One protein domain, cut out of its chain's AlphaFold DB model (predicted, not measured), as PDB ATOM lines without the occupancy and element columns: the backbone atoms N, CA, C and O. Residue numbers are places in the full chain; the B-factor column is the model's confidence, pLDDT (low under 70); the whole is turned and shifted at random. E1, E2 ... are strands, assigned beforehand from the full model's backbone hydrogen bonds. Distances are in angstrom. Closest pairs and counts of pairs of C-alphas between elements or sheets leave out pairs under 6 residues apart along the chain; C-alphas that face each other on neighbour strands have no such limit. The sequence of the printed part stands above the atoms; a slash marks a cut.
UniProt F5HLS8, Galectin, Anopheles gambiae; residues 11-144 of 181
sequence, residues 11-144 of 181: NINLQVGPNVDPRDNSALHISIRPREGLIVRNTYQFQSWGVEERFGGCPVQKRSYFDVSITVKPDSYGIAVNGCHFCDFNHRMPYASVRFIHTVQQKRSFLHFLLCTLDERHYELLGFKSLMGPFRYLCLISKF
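This is residues 11 to 144 of the 181 residues of the protein "Galectin" of Anopheles gambiae (UniProt F5HLS8). With little regular structure, two sheets stand partly face to face: a twisted wall, E3-E2-E1-E7-E8, mixed, and antiparallel E4-E5-E6. Of 134 printed residues, 48 are in eight strands, E1 to E8 along the chain; the class is all strand. The whole is compact, radius of gyration of the C-alphas 14.1 A, spanning 35 by 34 by 30 A.

E1, residues 11-15, E2, 26-33, and E3, 38-45, make a meander, successive antiparallel hairpins, with N 14 to O 28 2.8 A. E7, 100-105, is antiparallel to E1 and parallel to E8, 124-126, with N 126 to O 101 3.0 A. E4, 68-72, E5, 76-81, and E6, 84-90, make another meander, with N 71 to O 78 2.8 A. E3 and E6 are closest at C-alphas 41 and 89, 7.4 A.

Find C-alpha 11, opening E1, at (44.949, 34.341, -33.708), and C-alpha 126, ending E8, at (37.261, 28.454, -42.545). E3 runs 22.5 A from first to last C-alpha.

Links E3 to E4 and E7 to E8 are long; pLDDT is under 70 at residues 63-65 and 105-144.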
ATOM      1  N   ASN A  11      46.290  33.860 -33.985       88.19
ATOM      2  CA  ASN A  11      44.949  34.341 -33.708       88.19
ATOM      3  C   ASN A  11      43.927  33.230 -33.938       88.19
ATOM      4  O   ASN A  11      43.987  32.555 -34.963       88.19
ATOM      5  N   ILE A  12      42.967  33.117 -33.030       89.19
ATOM      6  CA  ILE A  12      41.798  32.240 -33.131       89.19
ATOM      7  C   ILE A  12      40.567  33.141 -33.108       89.19
ATOM      8  O   ILE A  12      40.454  33.995 -32.231       89.19
ATOM      9  N   ASN A  13      39.654  32.971 -34.060       91.06
ATOM     10  CA  ASN A  13      38.415  33.739 -34.137       91.06
ATOM     11  C   ASN A  13      37.221  32.790 -34.209       91.06
ATOM     12  O   ASN A  13      37.182  31.927 -35.083       91.06
ATOM     13  N   LEU A  14      36.244  32.988 -33.327       91.25
ATOM     14  CA  LEU A  14      34.918  32.381 -33.393       91.25
ATOM     15  C   LEU A  14      33.975  33.349 -34.120       91.25
ATOM     16  O   LEU A  14      33.510  34.327 -33.533       91.25
ATOM     17  N   GLN A  15      33.745  33.106 -35.410       89.31
ATOM     18  CA  GLN A  15      33.034  33.992 -36.334       89.31
ATOM     19  C   GLN A  15      31.573  33.582 -36.566       89.31
ATOM     20  O   GLN A  15      31.204  32.406 -36.508       89.31
ATOM     21  N   VAL A  16      30.734  34.581 -36.845       90.50
ATOM     22  CA  VAL A  16      29.313  34.401 -37.197       90.50
ATOM     23  C   VAL A  16      29.132  34.019 -38.666       90.50
ATOM     24  O   VAL A  16      28.275  33.200 -38.985       90.50
ATOM     25  N   GLY A  17      29.956  34.581 -39.548       86.75
ATOM     26  CA  GLY A  17      29.927  34.337 -40.987       86.75
ATOM     27  C   GLY A  17      31.319  34.025 -41.543       86.75
ATOM     28  O   GLY A  17      32.301  34.074 -40.786       86.75
ATOM     29  N   PRO A  18      31.405  33.679 -42.840       84.62
ATOM     30  CA  PRO A  18      32.632  33.166 -43.405       84.62
ATOM     31  C   PRO A  18      33.638  34.184 -43.935       84.62
ATOM     32  O   PRO A  18      34.767  33.828 -44.286       84.62
ATOM     33  N   ASN A  19      33.256  35.449 -44.011       87.44
ATOM     34  CA  ASN A  19      34.066  36.471 -44.639       87.44
ATOM     35  C   ASN A  19      35.204  36.912 -43.713       87.44
ATOM     36  O   ASN A  19      35.041  37.133 -42.506       87.44
ATOM     37  N   VAL A  20      36.389  37.054 -44.305       83.62
ATOM     38  CA  VAL A  20      37.597  37.560 -43.632       83.62
ATOM     39  C   VAL A  20      37.972  38.971 -44.089       83.62
ATOM     40  O   VAL A  20      38.747  39.626 -43.391       83.62
ATOM     41  N   ASP A  21      37.417  39.419 -45.219       84.56
ATOM     42  CA  ASP A  21      37.593  40.752 -45.800       84.56
ATOM     43  C   ASP A  21      36.386  41.122 -46.707       84.56
ATOM     44  O   ASP A  21      36.228  40.504 -47.763       84.56
ATOM     45  N   PRO A  22      35.503  42.058 -46.296       87.38
ATOM     46  CA  PRO A  22      35.417  42.593 -44.939       87.38
ATOM     47  C   PRO A  22      35.132  41.460 -43.945       87.38
ATOM     48  O   PRO A  22      34.473  40.470 -44.267       87.38
ATOM     49  N   ARG A  23      35.676  41.561 -42.732       88.88
ATOM     50  CA  ARG A  23      35.559  40.476 -41.756       88.88
ATOM     51  C   ARG A  23      34.156  40.444 -41.157       88.88
ATOM     52  O   ARG A  23      33.652  41.477 -40.718       88.88
ATOM     53  N   ASP A  24      33.575  39.255 -41.050       93.75
ATOM     54  CA  ASP A  24      32.354  39.052 -40.275       93.75
ATOM     55  C   ASP A  24      32.591  39.204 -38.766       93.75
ATOM     56  O   ASP A  24      33.707  39.071 -38.251       93.75
ATOM     57  N   ASN A  25      31.512  39.442 -38.021       96.62
ATOM     58  CA  ASN A  25      31.594  39.572 -36.571       96.62
ATOM     59  C   ASN A  25      32.254  38.330 -35.937       96.62
ATOM     60  O   ASN A  25      31.936  37.188 -36.280       96.62
ATOM     61  N   SER A  26      33.169  38.563 -34.997       96.00
ATOM     62  CA  SER A  26      33.839  37.538 -34.197       96.00
ATOM     63  C   SER A  26      33.385  37.670 -32.748       96.00
ATOM     64  O   SER A  26      33.777  38.621 -32.071       96.00
ATOM     65  N   ALA A  27      32.585  36.713 -32.273       96.00
ATOM     66  CA  ALA A  27      32.098  36.689 -30.892       96.00
ATOM     67  C   ALA A  27      33.259  36.593 -29.891       96.00
ATOM     68  O   ALA A  27      33.245  37.259 -28.857       96.00
ATOM     69  N   LEU A  28      34.293  35.829 -30.256       96.50
ATOM     70  CA  LEU A  28      35.539  35.698 -29.515       96.50
ATOM     71  C   LEU A  28      36.730  35.765 -30.474       96.50
ATOM     72  O   LEU A  28      36.809  35.016 -31.445       96.50
ATOM     73  N   HIS A  29      37.674  36.638 -30.163       96.62
ATOM     74  CA  HIS A  29      39.006  36.707 -30.740       96.62
ATOM     75  C   HIS A  29      40.024  36.421 -29.644       96.62
ATOM     76  O   HIS A  29      40.011  37.091 -28.616       96.62
ATOM     77  N   ILE A  30      40.930  35.481 -29.886       95.50
ATOM     78  CA  ILE A  30      42.081  35.192 -29.030       95.50
ATOM     79  C   ILE A  30      43.337  35.511 -29.833       95.50
ATOM     80  O   ILE A  30      43.541  34.942 -30.901       95.50
ATOM     81  N   SER A  31      44.197  36.390 -29.318       93.94
ATOM     82  CA  SER A  31      45.503  36.708 -29.899       93.94
ATOM     83  C   SER A  31      46.606  36.274 -28.949       93.94
ATOM     84  O   SER A  31      46.850  36.917 -27.928       93.94
ATOM     85  N   ILE A  32      47.292  35.190 -29.290       91.44
ATOM     86  CA  ILE A  32      48.400  34.636 -28.515       91.44
ATOM     87  C   ILE A  32      49.678  35.328 -28.969       91.44
ATOM     88  O   ILE A  32      50.056  35.245 -30.142       91.44
ATOM     89  N   ARG A  33      50.341  36.035 -28.045       90.75
ATOM     90  CA  ARG A  33      51.493  36.894 -28.344       90.75
ATOM     91  C   ARG A  33      52.675  36.561 -27.424       90.75
ATOM     92  O   ARG A  33      53.019  37.356 -26.552       90.75
ATOM     93  N   PRO A  34      53.380  35.429 -27.628       86.88
ATOM     94  CA  PRO A  34      54.463  34.994 -26.734       86.88
ATOM     95  C   PRO A  34      55.622  35.991 -26.621       86.88
ATOM     96  O   PRO A  34      56.361  35.994 -25.647       86.88
ATOM     97  N   ARG A  35      55.815  36.854 -27.629       84.94
ATOM     98  CA  ARG A  35      56.810  37.939 -27.565       84.94
ATOM     99  C   ARG A  35      56.404  39.081 -26.643       84.94
ATOM    100  O   ARG A  35      57.284  39.686 -26.053       84.94
ATOM    101  N   GLU A  36      55.112  39.371 -26.574       89.81
ATOM    102  CA  GLU A  36      54.548  40.409 -25.708       89.81
ATOM    103  C   GLU A  36      54.252  39.849 -24.304       89.81
ATOM    104  O   GLU A  36      53.882  40.603 -23.416       89.81
ATOM    105  N   GLY A  37      54.415  38.535 -24.093       91.50
ATOM    106  CA  GLY A  37      54.171  37.885 -22.804       91.50
ATOM    107  C   GLY A  37      52.694  37.831 -22.414       91.50
ATOM    108  O   GLY A  37      52.389  37.646 -21.240       91.50
ATOM    109  N   LEU A  38      51.775  37.985 -23.375       94.38
ATOM    110  CA  LEU A  38      50.339  38.057 -23.098       94.38
ATOM    111  C   LEU A  38      49.460  37.355 -24.145       94.38
ATOM    112  O   LEU A  38      49.848  37.180 -25.306       94.38
ATOM    113  N   ILE A  39      48.252  36.981 -23.721       95.44
ATOM    114  CA  ILE A  39      47.150  36.533 -24.577       95.44
ATOM    115  C   ILE A  39      46.015  37.558 -24.478       95.44
ATOM    116  O   ILE A  39      45.449  37.767 -23.404       95.44
ATOM    117  N   VAL A  40      45.661  38.180 -25.605       97.69
ATOM    118  CA  VAL A  40      44.540  39.135 -25.682       97.69
ATOM    119  C   VAL A  40      43.252  38.405 -26.027       97.69
ATOM    120  O   VAL A  40      43.258  37.578 -26.938       97.69
ATOM    121  N   ARG A  41      42.150  38.757 -25.358       98.38
ATOM    122  CA  ARG A  41      40.794  38.371 -25.761       98.38
ATOM    123  C   ARG A  41      39.957  39.601 -26.081       98.38
ATOM    124  O   ARG A  41      40.089  40.632 -25.421       98.38
ATOM    125  N   ASN A  42      39.132  39.513 -27.117       98.56
ATOM    126  CA  ASN A  42      38.227  40.592 -27.509       98.56
ATOM    127  C   ASN A  42      37.051  40.065 -28.350       98.56
ATOM    128  O   ASN A  42      37.017  38.895 -28.723       98.56
ATOM    129  N   THR A  43      36.130  40.954 -28.700       98.44
ATOM    130  CA  THR A  43      35.053  40.752 -29.672       98.44
ATOM    131  C   THR A  43      35.251  41.734 -30.825       98.44
ATOM    132  O   THR A  43      35.644  42.884 -30.609       98.44
ATOM    133  N   TYR A  44      34.994  41.280 -32.049       98.00
ATOM    134  CA  TYR A  44      34.963  42.122 -33.243       98.00
ATOM    135  C   TYR A  44      33.524  42.213 -33.739       98.00
ATOM    136  O   TYR A  44      32.948  41.195 -34.116       98.00
ATOM    137  N   GLN A  45      32.935  43.403 -33.733       96.62
ATOM    138  CA  GLN A  45      31.556  43.609 -34.167       96.62
ATOM    139  C   GLN A  45      31.395  44.964 -34.845       96.62
ATOM    140  O   GLN A  45      32.080  45.925 -34.491       96.62
ATOM    141  N   PHE A  46      30.501  45.039 -35.831       94.94
ATOM    142  CA  PHE A  46      30.250  46.274 -36.588       94.94
ATOM    143  C   PHE A  46      31.548  46.873 -37.158       94.94
ATOM    144  O   PHE A  46      31.802  48.068 -37.058       94.94
ATOM    145  N   GLN A  47      32.404  46.002 -37.702       95.06
ATOM    146  CA  GLN A  47      33.724  46.343 -38.244       95.06
ATOM    147  C   GLN A  47      34.709  46.981 -37.238       95.06
ATOM    148  O   GLN A  47      35.730  47.546 -37.633       95.06
ATOM    149  N   SER A  48      34.463  46.844 -35.932       96.56
ATOM    150  CA  SER A  48      35.269  47.455 -34.870       96.56
ATOM    151  C   SER A  48      35.656  46.461 -33.772       96.56
ATOM    152  O   SER A  48      34.967  45.471 -33.521       96.56
ATOM    153  N   TRP A  49      36.788  46.718 -33.116       97.88
ATOM    154  CA  TRP A  49      37.218  45.976 -31.930       97.88
ATOM    155  C   TRP A  49      36.576  46.560 -30.671       97.88
ATOM    156  O   TRP A  49      36.552  47.776 -30.501       97.88
ATOM    157  N   GLY A  50      36.115  45.695 -29.767       98.19
ATOM    158  CA  GLY A  50      35.673  46.095 -28.430       98.19
ATOM    159  C   GLY A  50      36.833  46.359 -27.459       98.19
ATOM    160  O   GLY A  50      37.991  46.508 -27.853       98.19
ATOM    161  N   VAL A  51      36.525  46.369 -26.159       98.12
ATOM    162  CA  VAL A  51      37.523  46.529 -25.085       98.12
ATOM    163  C   VAL A  51      38.350  45.251 -24.917       98.12
ATOM    164  O   VAL A  51      37.802  44.167 -24.721       98.12
ATOM    165  N   GLU A  52      39.673  45.357 -24.968       98.44
ATOM    166  CA  GLU A  52      40.553  44.196 -24.820       98.44
ATOM    167  C   GLU A  52      40.670  43.711 -23.368       98.44
ATOM    168  O   GLU A  52      40.842  44.499 -22.442       98.44
ATOM    169  N   GLU A  53      40.701  42.391 -23.191       98.56
ATOM    170  CA  GLU A  53      41.105  41.739 -21.945       98.56
ATOM    171  C   GLU A  53      42.519  41.174 -22.089       98.56
ATOM    172  O   GLU A  53      42.800  40.391 -23.002       98.56
ATOM    173  N   ARG A  54      43.427  41.586 -21.196       97.94
ATOM    174  CA  ARG A  54      44.876  41.316 -21.308       97.94
ATOM    175  C   ARG A  54      45.497  40.612 -20.093       97.94
ATOM    176  O   ARG A  54      46.701  40.372 -20.082       97.94
ATOM    177  N   PHE A  55      44.707  40.305 -19.065       95.69
ATOM    178  CA  PHE A  55      45.195  39.675 -17.832       95.69
ATOM    179  C   PHE A  55      45.594  38.201 -18.045       95.69
ATOM    180  O   PHE A  55      45.171  37.586 -19.022       95.69
ATOM    181  N   GLY A  56      46.384  37.631 -17.128       93.88
ATOM    182  CA  GLY A  56      46.764  36.204 -17.123       93.88
ATOM    183  C   GLY A  56      48.123  35.869 -17.756       93.88
ATOM    184  O   GLY A  56      48.619  34.761 -17.587       93.88
ATOM    185  N   GLY A  57      48.765  36.815 -18.450       95.25
ATOM    186  CA  GLY A  57      50.073  36.594 -19.078       95.25
ATOM    187  C   GLY A  57      50.003  35.671 -20.300       95.25
ATOM    188  O   GLY A  57      49.026  35.699 -21.054       95.25
ATOM    189  N   CYS A  58      51.060  34.888 -20.542       92.69
ATOM    190  CA  CYS A  58      51.137  33.968 -21.678       92.69
ATOM    191  C   CYS A  58      51.873  32.672 -21.304       92.69
ATOM    192  O   CYS A  58      53.104  32.666 -21.264       92.69
ATOM    193  N   PRO A  59      51.148  31.560 -21.089       89.50
ATOM    194  CA  PRO A  59      51.740  30.250 -20.804       89.50
ATOM    195  C   PRO A  59      52.336  29.562 -22.048       89.50
ATOM    196  O   PRO A  59      52.749  28.407 -21.988       89.50
ATOM    197  N   VAL A  60      52.388  30.255 -23.191       85.50
ATOM    198  CA  VAL A  60      52.928  29.729 -24.446       85.50
ATOM    199  C   VAL A  60      54.385  30.138 -24.616       85.50
ATOM    200  O   VAL A  60      54.718  31.324 -24.654       85.50
ATOM    201  N   GLN A  61      55.252  29.149 -24.823       77.44
ATOM    202  CA  GLN A  61      56.655  29.367 -25.160       77.44
ATOM    203  C   GLN A  61      56.863  29.446 -26.679       77.44
ATOM    204  O   GLN A  61      56.142  28.851 -27.481       77.44
ATOM    205  N   LYS A  62      57.871  30.213 -27.105       72.12
ATOM    206  CA  LYS A  62      58.245  30.283 -28.525       72.12
ATOM    207  C   LYS A  62      58.784  28.923 -28.965       72.12
ATOM    208  O   LYS A  62      59.635  28.372 -28.281       72.12
ATOM    209  N   ARG A  63      58.390  28.477 -30.165       69.12
ATOM    210  CA  ARG A  63      58.854  27.210 -30.770       69.12
ATOM    211  C   ARG A  63      58.466  25.972 -29.949       69.12
ATOM    212  O   ARG A  63      59.153  24.961 -30.007       69.12
ATOM    213  N   SER A  64      57.384  26.063 -29.183       68.38
ATOM    214  CA  SER A  64      56.817  24.939 -28.445       68.38
ATOM    215  C   SER A  64      55.389  24.686 -28.906       68.38
ATOM    216  O   SER A  64      54.685  25.618 -29.305       68.38
ATOM    217  N   TYR A  65      54.993  23.420 -28.846       67.75
ATOM    218  CA  TYR A  65      53.605  23.001 -28.992       67.75
ATOM    219  C   TYR A  65      52.763  23.610 -27.870       67.75
ATOM    220  O   TYR A  65      53.261  23.808 -26.757       67.75
ATOM    221  N   PHE A  66      51.509  23.928 -28.173       74.56
ATOM    222  CA  PHE A  66      50.537  24.299 -27.159       74.56
ATOM    223  C   PHE A  66      49.137  23.886 -27.580       74.56
ATOM    224  O   PHE A  66      48.831  23.849 -28.767       74.56
ATOM    225  N   ASP A  67      48.270  23.710 -26.594       73.44
ATOM    226  CA  ASP A  67      46.854  23.429 -26.796       73.44
ATOM    227  C   ASP A  67      46.013  24.590 -26.275       73.44
ATOM    228  O   ASP A  67      46.323  25.155 -25.226       73.44
ATOM    229  N   VAL A  68      44.937  24.941 -26.981       80.25
ATOM    230  CA  VAL A  68      43.921  25.884 -26.483       80.25
ATOM    231  C   VAL A  68      42.555  25.242 -26.610       80.25
ATOM    232  O   VAL A  68      42.110  24.989 -27.727       80.25
ATOM    233  N   SER A  69      41.879  25.041 -25.481       78.31
ATOM    234  CA  SER A  69      40.492  24.577 -25.436       78.31
ATOM    235  C   SER A  69      39.551  25.725 -25.078       78.31
ATOM    236  O   SER A  69      39.899  26.608 -24.289       78.31
ATOM    237  N   ILE A  70      38.361  25.733 -25.687       84.31
ATOM    238  CA  ILE A  70      37.367  26.803 -25.526       84.31
ATOM    239  C   ILE A  70      36.020  26.179 -25.160       84.31
ATOM    240  O   ILE A  70      35.218  25.829 -26.014       84.31
ATOM    241  N   THR A  71      35.729  26.071 -23.873       80.12
ATOM    242  CA  THR A  71      34.441  25.561 -23.392       80.12
ATOM    243  C   THR A  71      33.379  26.653 -23.469       80.12
ATOM    244  O   THR A  71      33.543  27.719 -22.882       80.12
ATOM    245  N   VAL A  72      32.269  26.401 -24.160       83.06
ATOM    246  CA  VAL A  72      31.115  27.311 -24.146       83.06
ATOM    247  C   VAL A  72      30.326  27.052 -22.865       83.06
ATOM    248  O   VAL A  72      29.776  25.971 -22.690       83.06
ATOM    249  N   LYS A  73      30.288  28.031 -21.964       83.00
ATOM    250  CA  LYS A  73      29.455  28.035 -20.754       83.00
ATOM    251  C   LYS A  73      28.213  28.911 -21.001       83.00
ATOM    252  O   LYS A  73      28.215  29.674 -21.971       83.00
ATOM    253  N   PRO A  74      27.179  28.861 -20.140       85.44
ATOM    254  CA  PRO A  74      26.004  29.727 -20.278       85.44
ATOM    255  C   PRO A  74      26.342  31.222 -20.390       85.44
ATOM    256  O   PRO A  74      25.821  31.892 -21.277       85.44
ATOM    257  N   ASP A  75      27.291  31.706 -19.580       90.88
ATOM    258  CA  ASP A  75      27.590  33.145 -19.459       90.88
ATOM    259  C   ASP A  75      28.941  33.564 -20.069       90.88
ATOM    260  O   ASP A  75      29.226  34.755 -20.232       90.88
ATOM    261  N   SER A  76      29.798  32.601 -20.422       94.44
ATOM    262  CA  SER A  76      31.162  32.879 -20.881       94.44
ATOM    263  C   SER A  76      31.759  31.790 -21.775       94.44
ATOM    264  O   SER A  76      31.233  30.686 -21.921       94.44
ATOM    265  N   TYR A  77      32.903  32.096 -22.377       93.44
ATOM    266  CA  TYR A  77      33.825  31.111 -22.922       93.44
ATOM    267  C   TYR A  77      34.912  30.814 -21.888       93.44
ATOM    268  O   TYR A  77      35.697  31.699 -21.549       93.44
ATOM    269  N   GLY A  78      34.990  29.571 -21.421       91.12
ATOM    270  CA  GLY A  78      36.101  29.094 -20.605       91.12
ATOM    271  C   GLY A  78      37.286  28.700 -21.470       91.12
ATOM    272  O   GLY A  78      37.177  27.809 -22.306       91.12
ATOM    273  N   ILE A  79      38.420  29.359 -21.264       92.25
ATOM    274  CA  ILE A  79      39.637  29.179 -22.054       92.25
ATOM    275  C   ILE A  79      40.669  28.459 -21.191       92.25
ATOM    276  O   ILE A  79      41.011  28.925 -20.101       92.25
ATOM    277  N   ALA A  80      41.191  27.340 -21.686       86.56
ATOM    278  CA  ALA A  80      42.338  26.659 -21.097       86.56
ATOM    279  C   ALA A  80      43.505  26.656 -22.087       86.56
ATOM    280  O   ALA A  80      43.297  26.561 -23.297       86.56
ATOM    281  N   VAL A  81      44.729  26.753 -21.570       86.81
ATOM    282  CA  VAL A  81      45.960  26.641 -22.358       86.81
ATOM    283  C   VAL A  81      46.813  25.528 -21.763       86.81
ATOM    284  O   VAL A  81      47.060  25.524 -20.558       86.81
ATOM    285  N   ASN A  82      47.253  24.578 -22.590       83.50
ATOM    286  CA  ASN A  82      48.011  23.390 -22.166       83.50
ATOM    287  C   ASN A  82      47.305  22.605 -21.047       83.50
ATOM    288  O   ASN A  82      47.905  22.263 -20.030       83.50
ATOM    289  N   GLY A  83      45.992  22.401 -21.190       80.75
ATOM    290  CA  GLY A  83      45.162  21.692 -20.208       80.75
ATOM    291  C   GLY A  83      44.895  22.451 -18.900       80.75
ATOM    292  O   GLY A  83      44.073  22.005 -18.105       80.75
ATOM    293  N   CYS A  84      45.525  23.607 -18.679       86.81
ATOM    294  CA  CYS A  84      45.347  24.420 -17.479       86.81
ATOM    295  C   CYS A  84      44.362  25.562 -17.742       86.81
ATOM    296  O   CYS A  84      44.470  26.260 -18.753       86.81
ATOM    297  N   HIS A  85      43.413  25.781 -16.828       93.31
ATOM    298  CA  HIS A  85      42.487  26.909 -16.928       93.31
ATOM    299  C   HIS A  85      43.260  28.235 -16.999       93.31
ATOM    300  O   HIS A  85      44.138  28.488 -16.175       93.31
ATOM    301  N   PHE A  86      42.935  29.068 -17.990       95.94
ATOM    302  CA  PHE A  86      43.595  30.350 -18.223       95.94
ATOM    303  C   PHE A  86      42.695  31.525 -17.836       95.94
ATOM    304  O   PHE A  86      43.098  32.367 -17.036       95.94
ATOM    305  N   CYS A  87      41.483  31.593 -18.393       97.44
ATOM    306  CA  CYS A  87      40.489  32.598 -18.018       97.44
ATOM    307  C   CYS A  87      39.088  32.230 -18.512       97.44
ATOM    308  O   CYS A  87      38.939  31.423 -19.429       97.44
ATOM    309  N   ASP A  88      38.080  32.927 -17.995       96.50
ATOM    310  CA  ASP A  88      36.755  33.020 -18.610       96.50
ATOM    311  C   ASP A  88      36.613  34.365 -19.349       96.50
ATOM    312  O   ASP A  88      37.077  35.396 -18.862       96.50
ATOM    313  N   PHE A  89      35.995  34.355 -20.534       97.94
ATOM    314  CA  PHE A  89      35.640  35.551 -21.307       97.94
ATOM    315  C   PHE A  89      34.120  35.650 -21.423       97.94
ATOM    316  O   PHE A  89      33.501  34.810 -22.080       97.94
ATOM    317  N   ASN A  90      33.513  36.651 -20.789       98.00
ATOM    318  CA  ASN A  90      32.058  36.810 -20.784       98.00
ATOM    319  C   ASN A  90      31.511  37.020 -22.200       98.00
ATOM    320  O   ASN A  90      32.108  37.731 -23.014       98.00
ATOM    321  N   HIS A  91      30.354  36.423 -22.491       95.06
ATOM    322  CA  HIS A  91      29.715  36.566 -23.797       95.06
ATOM    323  C   HIS A  91      29.356  38.029 -24.060       95.06
ATOM    324  O   HIS A  91      28.567  38.629 -23.336       95.06
ATOM    325  N   ARG A  92      29.913  38.605 -25.129       97.94
ATOM    326  CA  ARG A  92      29.538  39.946 -25.628       97.94
ATOM    327  C   ARG A  92      28.619  39.889 -26.845       97.94
ATOM    328  O   ARG A  92      28.069  40.897 -27.270       97.94
ATOM    329  N   MET A  93      28.478  38.694 -27.404       95.19
ATOM    330  CA  MET A  93      27.572  38.347 -28.486       95.19
ATOM    331  C   MET A  93      26.920  37.004 -28.145       95.19
ATOM    332  O   MET A  93      27.535  36.210 -27.428       95.19
ATOM    333  N   PRO A  94      25.727  36.697 -28.682       91.12
ATOM    334  CA  PRO A  94      25.115  35.389 -28.494       91.12
ATOM    335  C   PRO A  94      26.051  34.288 -28.996       91.12
ATOM    336  O   PRO A  94      26.296  34.182 -30.197       91.12
ATOM    337  N   TYR A  95      26.548  33.423 -28.107       85.62
ATOM    338  CA  TYR A  95      27.404  32.313 -28.534       85.62
ATOM    339  C   TYR A  95      26.702  31.463 -29.603       85.62
ATOM    340  O   TYR A  95      27.361  30.986 -30.528       85.62
ATOM    341  N   ALA A  96      25.364  31.368 -29.527       84.00
ATOM    342  CA  ALA A  96      24.435  30.778 -30.491       84.00
ATOM    343  C   ALA A  96      24.730  31.124 -31.967       84.00
ATOM    344  O   ALA A  96      24.588  30.255 -32.826       84.00
ATOM    345  N   SER A  97      25.189  32.345 -32.265       86.94
ATOM    346  CA  SER A  97      25.422  32.807 -33.639       86.94
ATOM    347  C   SER A  97      26.769  32.386 -34.224       86.94
ATOM    348  O   SER A  97      26.976  32.536 -35.423       86.94
ATOM    349  N   VAL A  98      27.706  31.887 -33.413       86.62
ATOM    350  CA  VAL A  98      29.007  31.415 -33.910       86.62
ATOM    351  C   VAL A  98      28.800  30.179 -34.776       86.62
ATOM    352  O   VAL A  98      28.304  29.160 -34.294       86.62
ATOM    353  N   ARG A  99      29.233  30.264 -36.033       80.44
ATOM    354  CA  ARG A  99      29.205  29.149 -36.987       80.44
ATOM    355  C   ARG A  99      30.585  28.761 -37.481       80.44
ATOM    356  O   ARG A  99      30.756  27.623 -37.896       80.44
ATOM    357  N   PHE A 100      31.560  29.661 -37.395       82.94
ATOM    358  CA  PHE A 100      32.847  29.479 -38.041       82.94
ATOM    359  C   PHE A 100      34.025  29.643 -37.092       82.94
ATOM    360  O   PHE A 100      33.994  30.462 -36.174       82.94
ATOM    361  N   ILE A 101      35.093  28.892 -37.347       80.81
ATOM    362  CA  ILE A 101      36.387  29.083 -36.688       80.81
ATOM    363  C   ILE A 101      37.398  29.493 -37.747       80.81
ATOM    364  O   ILE A 101      37.567  28.797 -38.748       80.81
ATOM    365  N   HIS A 102      38.087  30.602 -37.501       82.88
ATOM    366  CA  HIS A 102      39.135  31.111 -38.373       82.88
ATOM    367  C   HIS A 102      40.423  31.334 -37.590       82.88
ATOM    368  O   HIS A 102      40.478  32.126 -36.643       82.88
ATOM    369  N   THR A 103      41.481  30.652 -38.017       80.00
ATOM    370  CA  THR A 103      42.813  30.749 -37.417       80.00
ATOM    371  C   THR A 103      43.767  31.498 -38.337       80.00
ATOM    372  O   THR A 103      43.882  31.167 -39.515       80.00
ATOM    373  N   VAL A 104      44.500  32.476 -37.801       77.44
ATOM    374  CA  VAL A 104      45.514  33.233 -38.551       77.44
ATOM    375  C   VAL A 104      46.868  33.093 -37.876       77.44
ATOM    376  O   VAL A 104      47.049  33.512 -36.732       77.44
ATOM    377  N   GLN A 105      47.841  32.584 -38.625       69.75
ATOM    378  CA  GLN A 105      49.231  32.466 -38.201       69.75
ATOM    379  C   GLN A 105      50.121  33.352 -39.061       69.75
ATOM    380  O   GLN A 105      50.069  33.315 -40.291       69.75
ATOM    381  N   GLN A 106      50.980  34.150 -38.426       62.97
ATOM    382  CA  GLN A 106      52.016  34.864 -39.169       62.97
ATOM    383  C   GLN A 106      53.115  33.871 -39.582       62.97
ATOM    384  O   GLN A 106      53.575  33.085 -38.747       62.97
ATOM    385  N   LYS A 107      53.511  33.926 -40.870       52.06
ATOM    386  CA  LYS A 107      54.276  32.955 -41.700       52.06
ATOM    387  C   LYS A 107      55.605  32.380 -41.147       52.06
ATOM    388  O   LYS A 107      56.338  31.740 -41.889       52.06
ATOM    389  N   ARG A 108      55.968  32.598 -39.881       53.19
ATOM    390  CA  ARG A 108      57.205  32.074 -39.259       53.19
ATOM    391  C   ARG A 108      57.035  31.517 -37.847       53.19
ATOM    392  O   ARG A 108      58.022  31.219 -37.179       53.19
ATOM    393  N   SER A 109      55.802  31.399 -37.375       47.69
ATOM    394  CA  SER A 109      55.521  30.713 -36.115       47.69
ATOM    395  C   SER A 109      55.519  29.215 -36.425       47.69
ATOM    396  O   SER A 109      54.853  28.811 -37.369       47.69
ATOM    397  N   PHE A 110      56.297  28.397 -35.719       45.09
ATOM    398  CA  PHE A 110      56.302  26.934 -35.877       45.09
ATOM    399  C   PHE A 110      55.239  26.330 -34.972       45.09
ATOM    400  O   PHE A 110      55.547  25.589 -34.044       45.09
ATOM    401  N   LEU A 111      54.002  26.777 -35.158       43.31
ATOM    402  CA  LEU A 111      52.925  26.362 -34.293       43.31
ATOM    403  C   LEU A 111      52.182  25.176 -34.869       43.31
ATOM    404  O   LEU A 111      51.787  25.190 -36.032       43.31
ATOM    405  N   HIS A 112      52.020  24.177 -34.018       47.50
ATOM    406  CA  HIS A 112      51.370  22.923 -34.304       47.50
ATOM    407  C   HIS A 112      50.207  22.720 -33.355       47.50
ATOM    408  O   HIS A 112      50.389  22.790 -32.145       47.50
ATOM    409  N   PHE A 113      49.088  22.374 -33.989       47.22
ATOM    410  CA  PHE A 113      47.868  21.811 -33.432       47.22
ATOM    411  C   PHE A 113      47.073  22.729 -32.490       47.22
ATOM    412  O   PHE A 113      47.562  23.224 -31.490       47.22
ATOM    413  N   LEU A 114      45.807  22.966 -32.841       48.47
ATOM    414  CA  LEU A 114      44.826  23.637 -31.993       48.47
ATOM    415  C   LEU A 114      43.684  22.652 -31.762       48.47
ATOM    416  O   LEU A 114      42.871  22.430 -32.661       48.47
ATOM    417  N   LEU A 115      43.594  22.101 -30.556       47.09
ATOM    418  CA  LEU A 115      42.427  21.340 -30.133       47.09
ATOM    419  C   LEU A 115      41.330  22.278 -29.603       47.09
ATOM    420  O   LEU A 115      41.141  22.416 -28.398       47.09
ATOM    421  N   CYS A 116      40.575  22.905 -30.505       50.03
ATOM    422  CA  CYS A 116      39.404  23.693 -30.120       50.03
ATOM    423  C   CYS A 116      38.192  22.774 -29.877       50.03
ATOM    424  O   CYS A 116      37.402  22.523 -30.786       50.03
ATOM    425  N   THR A 117      38.040  22.258 -28.658       51.62
ATOM    426  CA  THR A 117      36.818  21.555 -28.245       51.62
ATOM    427  C   THR A 117      35.711  22.570 -27.980       51.62
ATOM    428  O   THR A 117      35.874  23.437 -27.132       51.62
ATOM    429  N   LEU A 118      34.590  22.478 -28.700       56.34
ATOM    430  CA  LEU A 118      33.398  23.308 -28.495       56.34
ATOM    431  C   LEU A 118      32.211  22.399 -28.164       56.34
ATOM    432  O   LEU A 118      32.069  21.339 -28.771       56.34
ATOM    433  N   ASP A 119      31.357  22.828 -27.234       50.34
ATOM    434  CA  ASP A 119      30.174  22.061 -26.827       50.34
ATOM    435  C   ASP A 119      29.110  21.986 -27.950       50.34
ATOM    436  O   ASP A 119      29.012  22.893 -28.786       50.34
ATOM    437  N   GLU A 120      28.370  20.873 -27.961       50.31
ATOM    438  CA  GLU A 120      27.489  20.247 -28.968       50.31
ATOM    439  C   GLU A 120      26.853  21.146 -30.059       50.31
ATOM    440  O   GLU A 120      25.629  21.263 -30.163       50.31
ATOM    441  N   ARG A 121      27.648  21.744 -30.961       52.53
ATOM    442  CA  ARG A 121      27.121  22.500 -32.116       52.53
ATOM    443  C   ARG A 121      27.836  22.200 -33.431       52.53
ATOM    444  O   ARG A 121      29.007  21.831 -33.474       52.53
ATOM    445  N   HIS A 122      27.098  22.358 -34.530       55.66
ATOM    446  CA  HIS A 122      27.620  22.264 -35.893       55.66
ATOM    447  C   HIS A 122      28.386  23.547 -36.250       55.66
ATOM    448  O   HIS A 122      27.759  24.546 -36.610       55.66
ATOM    449  N   TYR A 123      29.717  23.508 -36.141       58.88
ATOM    450  CA  TYR A 123      30.611  24.554 -36.647       58.88
ATOM    451  C   TYR A 123      31.231  24.137 -37.987       58.88
ATOM    452  O   TYR A 123      31.442  22.952 -38.246       58.88
ATOM    453  N   GLU A 124      31.563  25.120 -38.808       52.66
ATOM    454  CA  GLU A 124      32.300  24.983 -40.059       52.66
ATOM    455  C   GLU A 124      33.690  25.619 -39.906       52.66
ATOM    456  O   GLU A 124      33.870  26.647 -39.253       52.66
ATOM    457  N   LEU A 125      34.717  24.996 -40.479       56.88
ATOM    458  CA  LEU A 125      36.082  25.521 -40.427       56.88
ATOM    459  C   LEU A 125      36.350  26.377 -41.652       56.88
ATOM    460  O   LEU A 125      36.148  25.921 -42.776       56.88
ATOM    461  N   LEU A 126      36.874  27.583 -41.446       49.66
ATOM    462  CA  LEU A 126      37.261  28.454 -42.545       49.66
ATOM    463  C   LEU A 126      38.734  28.768 -42.511       49.66
ATOM    464  O   LEU A 126      39.266  29.308 -41.542       49.66
ATOM    465  N   GLY A 127      39.355  28.514 -43.655       46.53
ATOM    466  CA  GLY A 127      40.686  28.996 -43.944       46.53
ATOM    467  C   GLY A 127      41.765  28.129 -43.325       46.53
ATOM    468  O   GLY A 127      42.125  28.251 -42.160       46.53
ATOM    469  N   PHE A 128      42.377  27.345 -44.203       42.97
ATOM    470  CA  PHE A 128      43.728  26.866 -44.032       42.97
ATOM    471  C   PHE A 128      44.526  27.195 -45.283       42.97
ATOM    472  O   PHE A 128      44.653  26.388 -46.200       42.97
ATOM    473  N   LYS A 129      45.039  28.424 -45.379       32.84
ATOM    474  CA  LYS A 129      45.980  28.757 -46.456       32.84
ATOM    475  C   LYS A 129      47.360  28.225 -46.072       32.84
ATOM    476  O   LYS A 129      48.211  28.966 -45.589       32.84
ATOM    477  N   SER A 130      47.550  26.919 -46.276       33.12
ATOM    478  CA  SER A 130      48.872  26.297 -46.319       33.12
ATOM    479  C   SER A 130      49.628  26.868 -47.516       33.12
ATOM    480  O   SER A 130      49.367  26.523 -48.665       33.12
ATOM    481  N   LEU A 131      50.544  27.793 -47.254       32.66
ATOM    482  CA  LEU A 131      51.649  28.074 -48.159       32.66
ATOM    483  C   LEU A 131      52.853  27.301 -47.610       32.66
ATOM    484  O   LEU A 131      53.617  27.846 -46.820       32.66
ATOM    485  N   MET A 132      52.971  26.044 -48.061       29.50
ATOM    486  CA  MET A 132      54.148  25.157 -48.007       29.50
ATOM    487  C   MET A 132      54.516  24.545 -46.631       29.50
ATOM    488  O   MET A 132      55.018  25.234 -45.748       29.50
ATOM    489  N   GLY A 133      54.361  23.216 -46.490       32.31
ATOM    490  CA  GLY A 133      54.964  22.388 -45.423       32.31
ATOM    491  C   GLY A 133      54.099  21.191 -44.962       32.31
ATOM    492  O   GLY A 133      52.879  21.264 -45.088       32.31
ATOM    493  N   PRO A 134      54.686  20.099 -44.413       35.50
ATOM    494  CA  PRO A 134      53.998  18.824 -44.111       35.50
ATOM    495  C   PRO A 134      53.043  18.873 -42.905       35.50
ATOM    496  O   PRO A 134      52.424  17.874 -42.543       35.50
ATOM    497  N   PHE A 135      52.904  20.027 -42.264       36.91
ATOM    498  CA  PHE A 135      52.196  20.148 -41.004       36.91
ATOM    499  C   PHE A 135      50.715  20.423 -41.244       36.91
ATOM    500  O   PHE A 135      50.292  21.540 -41.539       36.91
ATOM    501  N   ARG A 136      49.930  19.348 -41.151       39.16
ATOM    502  CA  ARG A 136      48.468  19.379 -41.097       39.16
ATOM    503  C   ARG A 136      48.072  19.861 -39.706       39.16
ATOM    504  O   ARG A 136      48.469  19.262 -38.715       39.16
ATOM    505  N   TYR A 137      47.307  20.939 -39.614       43.09
ATOM    506  CA  TYR A 137      46.695  21.351 -38.351       43.09
ATOM    507  C   TYR A 137      45.257  20.873 -38.428       43.09
ATOM    508  O   TYR A 137      44.571  21.046 -39.436       43.09
ATOM    509  N   LEU A 138      44.828  20.221 -37.365       39.56
ATOM    510  CA  LEU A 138      43.512  19.646 -37.283       39.56
ATOM    511  C   LEU A 138      42.755  20.430 -36.222       39.56
ATOM    512  O   LEU A 138      42.969  20.243 -35.029       39.56
ATOM    513  N   CYS A 139      41.893  21.342 -36.662       41.25
ATOM    514  CA  CYS A 139      40.904  21.908 -35.763       41.25
ATOM    515  C   CYS A 139      39.835  20.838 -35.545       41.25
ATOM    516  O   CYS A 139      39.037  20.538 -36.431       41.25
ATOM    517  N   LEU A 140      39.858  20.211 -34.378       42.81
ATOM    518  CA  LEU A 140      38.907  19.171 -34.022       42.81
ATOM    519  C   LEU A 140      37.667  19.785 -33.388       42.81
ATOM    520  O   LEU A 140      37.631  20.003 -32.184       42.81
ATOM    521  N   ILE A 141      36.626  19.999 -34.188       44.09
ATOM    522  CA  ILE A 141      35.284  20.261 -33.662       44.09
ATOM    523  C   ILE A 141      34.757  18.928 -33.114       44.09
ATOM    524  O   ILE A 141      34.194  18.111 -33.846       44.09
ATOM    525  N   SER A 142      35.025  18.632 -31.842       37.75
ATOM    526  CA  SER A 142      34.624  17.351 -31.261       37.75
ATOM    527  C   SER A 142      33.110  17.307 -31.037       37.75
ATOM    528  O   SER A 142      32.595  17.921 -30.112       37.75
ATOM    529  N   LYS A 143      32.402  16.484 -31.816       34.97
ATOM    530  CA  LYS A 143      31.038  16.011 -31.499       34.97
ATOM    531  C   LYS A 143      30.999  14.957 -30.377       34.97
ATOM    532  O   LYS A 143      29.958  14.355 -30.137       34.97
ATOM    533  N   PHE A 144      32.128  14.649 -29.741       33.69
ATOM    534  CA  PHE A 144      32.254  13.481 -28.873       33.69
ATOM    535  C   PHE A 144      32.588  13.871 -27.440       33.69
ATOM    536  O   PHE A 144      33.602  14.509 -27.181       33.69
TER     537      PHE A 144